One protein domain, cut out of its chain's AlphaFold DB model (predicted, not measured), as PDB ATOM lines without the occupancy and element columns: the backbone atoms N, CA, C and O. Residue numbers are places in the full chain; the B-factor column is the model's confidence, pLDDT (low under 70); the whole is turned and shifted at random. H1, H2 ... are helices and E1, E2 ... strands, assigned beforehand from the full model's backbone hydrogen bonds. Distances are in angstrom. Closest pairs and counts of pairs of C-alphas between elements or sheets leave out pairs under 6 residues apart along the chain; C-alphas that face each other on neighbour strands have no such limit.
ATOM      1  N   SER A 261       9.613 -25.301  18.331       97.25
ATOM      2  CA  SER A 261      11.025 -25.439  18.648       97.25
ATOM      3  C   SER A 261      11.250 -26.363  19.857       97.25
ATOM      4  O   SER A 261      10.394 -26.453  20.744       97.25
ATOM      5  N   PRO A 262      12.398 -27.064  19.939       97.75
ATOM      6  CA  PRO A 262      12.690 -27.941  21.071       97.75
ATOM      7  C   PRO A 262      12.641 -27.220  22.420       97.75
ATOM      8  O   PRO A 262      12.180 -27.782  23.406       97.75
ATOM      9  N   GLU A 263      13.120 -25.978  22.487       97.75
ATOM     10  CA  GLU A 263      13.063 -25.166  23.701       97.75
ATOM     11  C   GLU A 263      11.642 -24.737  24.068       97.75
ATOM     12  O   GLU A 263      11.308 -24.759  25.251       97.75
ATOM     13  N   PHE A 264      10.768 -24.464  23.095       98.38
ATOM     14  CA  PHE A 264       9.349 -24.274  23.381       98.38
ATOM     15  C   PHE A 264       8.729 -25.537  23.981       98.38
ATOM     16  O   PHE A 264       8.030 -25.445  24.985       98.38
ATOM     17  N   LEU A 265       9.008 -26.717  23.411       98.31
ATOM     18  CA  LEU A 265       8.445 -27.983  23.896       98.31
ATOM     19  C   LEU A 265       8.840 -28.297  25.345       98.31
ATOM     20  O   LEU A 265       8.052 -28.908  26.062       98.31
ATOM     21  N   ARG A 266      10.031 -27.867  25.784       97.88
ATOM     22  CA  ARG A 266      10.465 -27.995  27.184       97.88
ATOM     23  C   ARG A 266       9.706 -27.034  28.098       97.88
ATOM     24  O   ARG A 266       9.096 -27.465  29.071       97.88
ATOM     25  N   PHE A 267       9.679 -25.745  27.763       98.50
ATOM     26  CA  PHE A 267       9.021 -24.727  28.594       98.50
ATOM     27  C   PHE A 267       7.489 -24.824  28.588       98.50
ATOM     28  O   PHE A 267       6.849 -24.364  29.533       98.50
ATOM     29  N   SER A 268       6.882 -25.431  27.565       97.50
ATOM     30  CA  SER A 268       5.432 -25.647  27.508       97.50
ATOM     31  C   SER A 268       4.931 -26.666  28.534       97.50
ATOM     32  O   SER A 268       3.745 -26.663  28.849       97.50
ATOM     33  N   GLN A 269       5.821 -27.487  29.102       97.69
ATOM     34  CA  GLN A 269       5.485 -28.385  30.212       97.69
ATOM     35  C   GLN A 269       5.315 -27.634  31.543       97.69
ATOM     36  O   GLN A 269       4.740 -28.175  32.488       97.69
ATOM     37  N   ILE A 270       5.789 -26.384  31.633       97.56
ATOM     38  CA  ILE A 270       5.666 -25.560  32.837       97.56
ATOM     39  C   ILE A 270       4.290 -24.893  32.838       97.56
ATOM     40  O   ILE A 270       4.066 -23.866  32.189       97.56
ATOM     41  N   THR A 271       3.368 -25.528  33.557       96.44
ATOM     42  CA  THR A 271       1.931 -25.212  33.567       96.44
ATOM     43  C   THR A 271       1.440 -24.613  34.884       96.44
ATOM     44  O   THR A 271       0.266 -24.259  34.973       96.44
ATOM     45  N   ASP A 272       2.313 -24.465  35.887       97.38
ATOM     46  CA  ASP A 272       1.942 -23.872  37.173       97.38
ATOM     47  C   ASP A 272       1.469 -22.413  36.975       97.38
ATOM     48  O   ASP A 272       2.250 -21.568  36.512       97.38
ATOM     49  N   PRO A 273       0.202 -22.094  37.314       96.56
ATOM     50  CA  PRO A 273      -0.351 -20.756  37.146       96.56
ATOM     51  C   PRO A 273       0.362 -19.690  37.990       96.56
ATOM     52  O   PRO A 273       0.256 -18.509  37.659       96.56
ATOM     53  N   ALA A 274       1.134 -20.063  39.017       96.81
ATOM     54  CA  ALA A 274       1.942 -19.131  39.807       96.81
ATOM     55  C   ALA A 274       3.007 -18.394  38.972       96.81
ATOM     56  O   ALA A 274       3.488 -17.333  39.373       96.81
ATOM     57  N   HIS A 275       3.366 -18.911  37.791       97.31
ATOM     58  CA  HIS A 275       4.244 -18.211  36.851       97.31
ATOM     59  C   HIS A 275       3.527 -17.146  36.012       97.31
ATOM     60  O   HIS A 275       4.179 -16.267  35.445       97.31
ATOM     61  N   GLY A 276       2.199 -17.186  35.939       96.50
ATOM     62  CA  GLY A 276       1.415 -16.320  35.072       96.50
ATOM     63  C   GLY A 276       1.568 -16.624  33.576       96.50
ATOM     64  O   GLY A 276       2.080 -17.664  33.146       96.50
ATOM     65  N   SER A 277       1.090 -15.689  32.757       95.19
ATOM     66  CA  SER A 277       0.938 -15.862  31.309       95.19
ATOM     67  C   SER A 277       2.254 -15.662  30.558       95.19
ATOM     68  O   SER A 277       3.098 -14.871  30.970       95.19
ATOM     69  N   VAL A 278       2.432 -16.357  29.430       97.12
ATOM     70  CA  VAL A 278       3.596 -16.185  28.535       97.12
ATOM     71  C   VAL A 278       3.643 -14.770  27.959       97.12
ATOM     72  O   VAL A 278       2.638 -14.291  27.439       97.12
ATOM     73  N   LEU A 279       4.828 -14.153  27.990       97.69
ATOM     74  CA  LEU A 279       5.105 -12.826  27.426       97.69
ATOM     75  C   LEU A 279       6.245 -12.806  26.394       97.69
ATOM     76  O   LEU A 279       6.444 -11.794  25.733       97.69
ATOM     77  N   SER A 280       7.020 -13.882  26.266       98.25
ATOM     78  CA  SER A 280       8.112 -13.978  25.290       98.25
ATOM     79  C   SER A 280       8.154 -15.358  24.633       98.25
ATOM     80  O   SER A 280       7.679 -16.337  25.229       98.25
ATOM     81  N   PRO A 281       8.809 -15.500  23.463       98.06
ATOM     82  CA  PRO A 281       9.288 -16.814  23.058       98.06
ATOM     83  C   PRO A 281      10.310 -17.329  24.082       98.06
ATOM     84  O   PRO A 281      10.847 -16.564  24.890       98.06
ATOM     85  N   VAL A 282      10.616 -18.623  24.038       98.44
ATOM     86  CA  VAL A 282      11.790 -19.142  24.749       98.44
ATOM     87  C   VAL A 282      13.040 -18.666  24.012       98.44
ATOM     88  O   VAL A 282      13.150 -18.856  22.795       98.44
ATOM     89  N   PHE A 283      13.956 -18.042  24.745       97.00
ATOM     90  CA  PHE A 283      15.149 -17.389  24.214       97.00
ATOM     91  C   PHE A 283      16.398 -17.795  24.993       97.00
ATOM     92  O   PHE A 283      16.324 -18.339  26.094       97.00
ATOM     93  N   LYS A 284      17.570 -17.531  24.420       95.25
ATOM     94  CA  LYS A 284      18.854 -17.768  25.081       95.25
ATOM     95  C   LYS A 284      19.201 -16.597  25.998       95.25
ATOM     96  O   LYS A 284      19.517 -15.517  25.513       95.25
ATOM     97  N   ALA A 285      19.179 -16.821  27.311       93.69
ATOM     98  CA  ALA A 285      19.687 -15.862  28.294       93.69
ATOM     99  C   ALA A 285      21.226 -15.844  28.323       93.69
ATOM    100  O   ALA A 285      21.844 -14.813  28.563       93.69
ATOM    101  N   THR A 286      21.853 -16.988  28.041       90.94
ATOM    102  CA  THR A 286      23.293 -17.117  27.767       90.94
ATOM    103  C   THR A 286      23.506 -18.127  26.638       90.94
ATOM    104  O   THR A 286      22.551 -18.650  26.067       90.94
ATOM    105  N   LYS A 287      24.760 -18.471  26.315       89.50
ATOM    106  CA  LYS A 287      25.054 -19.501  25.301       89.50
ATOM    107  C   LYS A 287      24.401 -20.858  25.599       89.50
ATOM    108  O   LYS A 287      24.115 -21.593  24.653       89.50
ATOM    109  N   THR A 288      24.190 -21.182  26.876       90.94
ATOM    110  CA  THR A 288      23.714 -22.496  27.337       90.94
ATOM    111  C   THR A 288      22.443 -22.442  28.181       90.94
ATOM    112  O   THR A 288      21.806 -23.477  28.340       90.94
ATOM    113  N   VAL A 289      22.057 -21.272  28.702       95.12
ATOM    114  CA  VAL A 289      20.846 -21.106  29.520       95.12
ATOM    115  C   VAL A 289      19.718 -20.549  28.666       95.12
ATOM    116  O   VAL A 289      19.856 -19.486  28.054       95.12
ATOM    117  N   TRP A 290      18.589 -21.253  28.669       97.81
ATOM    118  CA  TRP A 290      17.340 -20.792  28.072       97.81
ATOM    119  C   TRP A 290      16.470 -20.112  29.119       97.81
ATOM    120  O   TRP A 290      16.538 -20.445  30.300       97.81
ATOM    121  N   ALA A 291      15.646 -19.169  28.690       98.19
ATOM    122  CA  ALA A 291      14.703 -18.490  29.553       98.19
ATOM    123  C   ALA A 291      13.400 -18.160  28.826       98.19
ATOM    124  O   ALA A 291      13.339 -18.124  27.595       98.19
ATOM    125  N   GLN A 292      12.361 -17.895  29.608       98.50
ATOM    126  CA  GLN A 292      11.091 -17.388  29.117       98.50
ATOM    127  C   GLN A 292      10.521 -16.381  30.102       98.50
ATOM    128  O   GLN A 292      10.438 -16.641  31.304       98.50
ATOM    129  N   VAL A 293      10.096 -15.241  29.575       98.50
ATOM    130  CA  VAL A 293       9.398 -14.229  30.349       98.50
ATOM    131  C   VAL A 293       7.923 -14.598  30.485       98.50
ATOM    132  O   VAL A 293       7.241 -14.879  29.492       98.50
ATOM    133  N   ARG A 294       7.421 -14.532  31.717       98.00
ATOM    134  CA  ARG A 294       6.004 -14.601  32.070       98.00
ATOM    135  C   ARG A 294       5.567 -13.321  32.793       98.00
ATOM    136  O   ARG A 294       6.405 -12.499  33.158       98.00
ATOM    137  N   THR A 295       4.266 -13.142  33.011       96.69
ATOM    138  CA  THR A 295       3.727 -11.947  33.690       96.69
ATOM    139  C   THR A 295       4.167 -11.823  35.149       96.69
ATOM    140  O   THR A 295       4.297 -10.707  35.639       96.69
ATOM    141  N   VAL A 296       4.421 -12.937  35.849       97.38
ATOM    142  CA  VAL A 296       4.843 -12.914  37.265       97.38
ATOM    143  C   VAL A 296       6.365 -12.984  37.406       97.38
ATOM    144  O   VAL A 296       6.961 -12.298  38.238       97.38
ATOM    145  N   ASN A 297       7.016 -13.821  36.603       98.25
ATOM    146  CA  ASN A 297       8.444 -14.095  36.717       98.25
ATOM    147  C   ASN A 297       9.087 -14.409  35.363       98.25
ATOM    148  O   ASN A 297       8.415 -14.659  34.367       98.25
ATOM    149  N   THR A 298      10.415 -14.401  35.331       98.56
ATOM    150  CA  THR A 298      11.179 -15.040  34.258       98.56
ATOM    151  C   THR A 298      11.650 -16.397  34.755       98.56
ATOM    152  O   THR A 298      12.187 -16.507  35.857       98.56
ATOM    153  N   ILE A 299      11.451 -17.424  33.936       98.56
ATOM    154  CA  ILE A 299      11.889 -18.791  34.209       98.56
ATOM    155  C   ILE A 299      13.185 -19.036  33.444       98.56
ATOM    156  O   ILE A 299      13.247 -18.742  32.254       98.56
ATOM    157  N   TYR A 300      14.188 -19.603  34.108       98.25
ATOM    158  CA  TYR A 300      15.491 -19.962  33.555       98.25
ATOM    159  C   TYR A 300      15.697 -21.475  33.637       98.25
ATOM    160  O   TYR A 300      15.479 -22.076  34.684       98.25
ATOM    161  N   GLU A 301      16.152 -22.084  32.547       98.00
ATOM    162  CA  GLU A 301      16.574 -23.486  32.472       98.00
ATOM    163  C   GLU A 301      18.069 -23.577  32.806       98.00
ATOM    164  O   GLU A 301      18.925 -23.438  31.927       98.00
ATOM    165  N   LEU A 302      18.394 -23.745  34.090       95.75
ATOM    166  CA  LEU A 302      19.770 -23.921  34.557       95.75
ATOM    167  C   LEU A 302      20.170 -25.406  34.521       95.75
ATOM    168  O   LEU A 302      19.301 -26.280  34.529       95.75
ATOM    169  N   PRO A 303      21.478 -25.737  34.569       92.38
ATOM    170  CA  PRO A 303      21.924 -27.129  34.689       92.38
ATOM    171  C   PRO A 303      21.356 -27.865  35.914       92.38
ATOM    172  O   PRO A 303      21.231 -29.085  35.892       92.38
ATOM    173  N   SER A 304      21.014 -27.130  36.976       91.62
ATOM    174  CA  SER A 304      20.401 -27.650  38.203       91.62
ATOM    175  C   SER A 304      18.874 -27.788  38.136       91.62
ATOM    176  O   SER A 304      18.276 -28.259  39.100       91.62
ATOM    177  N   GLY A 305      18.239 -27.384  37.033       95.12
ATOM    178  CA  GLY A 305      16.787 -27.359  36.862       95.12
ATOM    179  C   GLY A 305      16.237 -25.954  36.618       95.12
ATOM    180  O   GLY A 305      16.981 -24.998  36.388       95.12
ATOM    181  N   TYR A 306      14.910 -25.827  36.651       97.56
ATOM    182  CA  TYR A 306      14.249 -24.542  36.447       97.56
ATOM    183  C   TYR A 306      14.333 -23.663  37.697       97.56
ATOM    184  O   TYR A 306      13.976 -24.087  38.795       97.56
ATOM    185  N   VAL A 307      14.766 -22.417  37.514       97.88
ATOM    186  CA  VAL A 307      14.770 -21.378  38.551       97.88
ATOM    187  C   VAL A 307      13.957 -20.197  38.051       97.88
ATOM    188  O   VAL A 307      14.074 -19.807  36.891       97.88
ATOM    189  N   SER A 308      13.127 -19.622  38.918       97.81
ATOM    190  CA  SER A 308      12.366 -18.417  38.600       97.81
ATOM    191  C   SER A 308      12.923 -17.196  39.330       97.81
ATOM    192  O   SER A 308      13.496 -17.292  40.419       97.81
ATOM    193  N   SER A 309      12.760 -16.043  38.695       98.56
ATOM    194  CA  SER A 309      13.094 -14.726  39.232       98.56
ATOM    195  C   SER A 309      11.869 -13.829  39.094       98.56
ATOM    196  O   SER A 309      11.355 -13.735  37.973       98.56
ATOM    197  N   PRO A 310      11.393 -13.152  40.159       98.38
ATOM    198  CA  PRO A 310      10.330 -12.154  40.042       98.38
ATOM    199  C   PRO A 310      10.610 -11.185  38.893       98.38
ATOM    200  O   PRO A 310      11.769 -10.845  38.648       98.38
ATOM    201  N   ARG A 311       9.575 -10.739  38.173       96.12
ATOM    202  CA  ARG A 311       9.760  -9.961  36.937       96.12
ATOM    203  C   ARG A 311      10.726  -8.765  37.092       96.12
ATOM    204  O   ARG A 311      11.678  -8.709  36.311       96.12
ATOM    205  N   PRO A 312      10.604  -7.902  38.125       97.19
ATOM    206  CA  PRO A 312      11.531  -6.780  38.318       97.19
ATOM    207  C   PRO A 312      12.977  -7.218  38.593       97.19
ATOM    208  O   PRO A 312      13.924  -6.566  38.162       97.19
ATOM    209  N   VAL A 313      13.153  -8.353  39.274       98.38
ATOM    210  CA  VAL A 313      14.468  -8.943  39.553       98.38
ATOM    211  C   VAL A 313      15.116  -9.465  38.266       98.38
ATOM    212  O   VAL A 313      16.284  -9.188  37.991       98.38
ATOM    213  N   ALA A 314      14.344 -10.182  37.449       97.19
ATOM    214  CA  ALA A 314      14.808 -10.723  36.178       97.19
ATOM    215  C   ALA A 314      15.166  -9.632  35.158       97.19
ATOM    216  O   ALA A 314      16.111  -9.801  34.389       97.19
ATOM    217  N   ASP A 315      14.435  -8.516  35.142       94.62
ATOM    218  CA  ASP A 315      14.687  -7.411  34.214       94.62
ATOM    219  C   ASP A 315      16.055  -6.760  34.452       94.62
ATOM    220  O   ASP A 315      16.799  -6.539  33.494       94.62
ATOM    221  N   ILE A 316      16.445  -6.561  35.717       95.00
ATOM    222  CA  ILE A 316      17.805  -6.122  36.068       95.00
ATOM    223  C   ILE A 316      18.840  -7.153  35.597       95.00
ATOM    224  O   ILE A 316      19.878  -6.790  35.035       95.00
ATOM    225  N   ALA A 317      18.568  -8.444  35.797       93.56
ATOM    226  CA  ALA A 317      19.493  -9.502  35.411       93.56
ATOM    227  C   ALA A 317      19.717  -9.595  33.897       93.56
ATOM    228  O   ALA A 317      20.860  -9.720  33.450       93.56
ATOM    229  N   MET A 318      18.651  -9.469  33.104       91.31
ATOM    230  CA  MET A 318      18.728  -9.477  31.643       91.31
ATOM    231  C   MET A 318      19.495  -8.266  31.103       91.31
ATOM    232  O   MET A 318      20.347  -8.440  30.238       91.31
ATOM    233  N   GLN A 319      19.288  -7.066  31.661       89.75
ATOM    234  CA  GLN A 319      20.076  -5.872  31.299       89.75
ATOM    235  C   GLN A 319      21.578  -6.049  31.578       89.75
ATOM    236  O   GLN A 319      22.419  -5.433  30.925       89.75
ATOM    237  N   ARG A 320      21.919  -6.915  32.537       90.25
ATOM    238  CA  ARG A 320      23.291  -7.252  32.935       90.25
ATOM    239  C   ARG A 320      23.812  -8.543  32.300       90.25
ATOM    240  O   ARG A 320      24.855  -9.032  32.729       90.25
ATOM    241  N   ASN A 321      23.114  -9.108  31.308       89.44
ATOM    242  CA  ASN A 321      23.476 -10.369  30.642       89.44
ATOM    243  C   ASN A 321      23.839 -11.491  31.633       89.44
ATOM    244  O   ASN A 321      24.840 -12.192  31.469       89.44
ATOM    245  N   SER A 322      23.064 -11.600  32.710       93.44
ATOM    246  CA  SER A 322      23.355 -12.475  33.844       93.44
ATOM    247  C   SER A 322      22.190 -13.417  34.125       93.44
ATOM    248  O   SER A 322      21.048 -13.155  33.746       93.44
ATOM    249  N   VAL A 323      22.490 -14.533  34.787       95.62
ATOM    250  CA  VAL A 323      21.510 -15.577  35.119       95.62
ATOM    251  C   VAL A 323      21.535 -15.894  36.611       95.62
ATOM    252  O   VAL A 323      22.584 -15.719  37.244       95.62
ATOM    253  N   PRO A 324      20.409 -16.353  37.186       97.56
ATOM    254  CA  PRO A 324      20.349 -16.683  38.603       97.56
ATOM    255  C   PRO A 324      21.401 -17.719  38.998       97.56
ATOM    256  O   PRO A 324      21.621 -18.697  38.285       97.56
ATOM    257  N   SER A 325      22.032 -17.514  40.151       96.25
ATOM    258  CA  SER A 325      22.870 -18.511  40.828       96.25
ATOM    259  C   SER A 325      22.237 -19.037  42.119       96.25
ATOM    260  O   SER A 325      22.741 -19.997  42.699       96.25
ATOM    261  N   SER A 326      21.118 -18.450  42.547       96.31
ATOM    262  CA  SER A 326      20.291 -18.923  43.655       96.31
ATOM    263  C   SER A 326      18.801 -18.844  43.309       96.31
ATOM    264  O   SER A 326      18.397 -18.217  42.325       96.31
ATOM    265  N   VAL A 327      17.967 -19.503  44.113       97.12
ATOM    266  CA  VAL A 327      16.514 -19.284  44.094       97.12
ATOM    267  C   VAL A 327      16.193 -17.927  44.721       97.12
ATOM    268  O   VAL A 327      16.906 -17.488  45.622       97.12
ATOM    269  N   PHE A 328      15.131 -17.266  44.259       97.94
ATOM    270  CA  PHE A 328      14.640 -16.067  44.935       97.94
ATOM    271  C   PHE A 328      14.024 -16.465  46.281       97.94
ATOM    272  O   PHE A 328      13.056 -17.223  46.322       97.94
ATOM    273  N   ALA A 329      14.601 -15.971  47.372       96.81
ATOM    274  CA  ALA A 329      14.170 -16.244  48.738       96.81
ATOM    275  C   ALA A 329      14.506 -15.044  49.629       96.81
ATOM    276  O   ALA A 329      15.433 -14.292  49.339       96.81
ATOM    277  N   ASP A 330      13.727 -14.843  50.694       95.94
ATOM    278  CA  ASP A 330      13.963 -13.787  51.692       95.94
ATOM    279  C   ASP A 330      14.130 -12.377  51.090       95.94
ATOM    280  O   ASP A 330      14.897 -11.544  51.576       95.94
ATOM    281  N   GLY A 331      13.411 -12.110  49.993       97.38
ATOM    282  CA  GLY A 331      13.424 -10.821  49.308       97.38
ATOM    283  C   GLY A 331      14.678 -10.551  48.474       97.38
ATOM    284  O   GLY A 331      14.904  -9.400  48.106       97.38
ATOM    285  N   TYR A 332      15.508 -11.551  48.160       98.25
ATOM    286  CA  TYR A 332      16.661 -11.365  47.276       98.25
ATOM    287  C   TYR A 332      16.957 -12.571  46.378       98.25
ATOM    288  O   TYR A 332      16.476 -13.683  46.586       98.25
ATOM    289  N   GLN A 333      17.789 -12.342  45.362       98.38
ATOM    290  CA  GLN A 333      18.373 -13.389  44.526       98.38
ATOM    291  C   GLN A 333      19.774 -12.994  44.063       98.38
ATOM    292  O   GLN A 333      20.051 -11.824  43.790       98.38
ATOM    293  N   ASP A 334      20.659 -13.985  43.985       97.81
ATOM    294  CA  ASP A 334      22.033 -13.823  43.526       97.81
ATOM    295  C   ASP A 334      22.151 -14.193  42.048       97.81
ATOM    296  O   ASP A 334      21.464 -15.090  41.548       97.81
ATOM    297  N   PHE A 335      23.042 -13.491  41.352       96.94
ATOM    298  CA  PHE A 335      23.256 -13.642  39.922       96.94
ATOM    299  C   PHE A 335      24.723 -13.891  39.600       96.94
ATOM    300  O   PHE A 335      25.640 -13.318  40.194       96.94
ATOM    301  N   SER A 336      24.926 -14.751  38.609       87.69
ATOM    302  CA  SER A 336      26.224 -15.078  38.026       87.69
ATOM    303  C   SER A 336      26.343 -14.505  36.613       87.69
ATOM    304  O   SER A 336      25.342 -14.263  35.938       87.69
ATOM    305  N   GLY A 337      27.578 -14.293  36.157       77.88
ATOM    306  CA  GLY A 337      27.867 -13.691  34.859       77.88
ATOM    307  C   GLY A 337      29.238 -13.025  34.849       77.88
ATOM    308  O   GLY A 337      30.111 -13.375  35.642       77.88
ATOM    309  N   GLY A 338      29.421 -12.039  33.964       74.69
ATOM    310  CA  GLY A 338      30.663 -11.255  33.901       74.69
ATOM    311  C   GLY A 338      30.954 -10.471  35.188       74.69
ATOM    312  O   GLY A 338      32.114 -10.241  35.517       74.69
ATOM    313  N   GLN A 339      29.913 -10.105  35.939       83.75
ATOM    314  CA  GLN A 339      30.008  -9.562  37.292       83.75
ATOM    315  C   GLN A 339      28.969 -10.247  38.176       83.75
ATOM    316  O   GLN A 339      27.807 -10.349  37.793       83.75
ATOM    317  N   VAL A 340      29.383 -10.713  39.354       93.88
ATOM    318  CA  VAL A 340      28.474 -11.282  40.358       93.88
ATOM    319  C   VAL A 340      27.808 -10.142  41.123       93.88
ATOM    320  O   VAL A 340      28.486  -9.207  41.560       93.88
TER     321      VAL A 340
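This is residues 261 to 340 of the 402 residues of an uncharacterized protein of Mycolicibacterium sp. NCC-Tsukiji (UniProt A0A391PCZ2). What is the main picture? A small sheet of three strands, E1, E2 and E3, stands in the middle, with the short helix H1 over one face and the helix H2 standing up from the opposite face. The strand E4 lies on the H2 side, toward the end of the longest axis away from H1. What is it made of? The 80 printed residues hold two named helices and four named strands in the order H1 E1 E2 E3 H2 E4, with the sheet in the order E1 - E2 - E3, all antiparallel, a meander in which each strand is the antiparallel neighbour of the one before. The class is mixed, helices and strands, with under half of the residues, 36, in named elements. The whole is compact and rounded, with a radius of gyration of the C-alphas of 11.7 A and spans of 31 by 27 by 22 A.

How does H1 stand to the sheet? H1, residues 262 to 267, is on the sheet of E1, residues 290 to 293, E2, residues 297 to 302, and E3, residues 305 to 310, at a height of 9.4 A; the closest C-alphas of H1 and E1 are those of Glu 263 and Trp 290, 7.5 A apart. It lies over E1, and only just not over E2, on which 2 of its 6 C-alphas fall; on the local plane it runs slantwise to the strands, at 50 degrees to E1. How do the strands pair? The hairpin E1 and E2 is antiparallel at 172 degrees, with N 292 and O 299 within hydrogen-bond range at 2.9 A. The hairpin E2 and E3 is antiparallel at 155 degrees, with N 300 and O 307 within hydrogen-bond range at 2.8 A. Where is H2? H2, residues 311 to 319, is on the opposite face from H1, at a height of 8.4 A, and stands up from the sheet, its line rising 49 degrees out of the local plane. It lies over E2, and only just not over E3, on which 2 of its 9 C-alphas fall; the closest C-alphas of H2 and E2 are those of Asn 297 and Arg 311, 4.3 A apart. Every O i to N i+4 pair is within hydrogen-bond range in H1, and 4 of 5 are in H2. Where is E4? E4, residues 332 to 336, pairs with no named strand, but residues 323 to 324 pair antiparallel with its residues 335 to 336. Its closest C-alphas to H2 are those of Ala 317 and Phe 335, 7.2 A apart; E4 is apart from H1, E1 and E2.

Where does the first element begin? C-alpha 262, in H1, is at (12.690, -27.941, 21.071), and H1 is 9.0 A long from first to last C-alpha. How long are the others? From first to last C-alpha, E1 is 10.6 A, E2 15.1 A, E3 16.8 A, H2 12.4 A and E4 13.8 A. E4 ends with C-alpha 336 at (26.224, -15.078, 38.026).

How large is it? The two C-alphas farthest apart are those of Ser 261 and Asp 330, at 35.2 A. Which links are long, and is there a cut? The links H1 to E1, 22 residues, and H2 to E4, 12 residues, are long; the printed part has no cut. The mean pLDDT of the printed part is 95.6, and no printed residue is under 70.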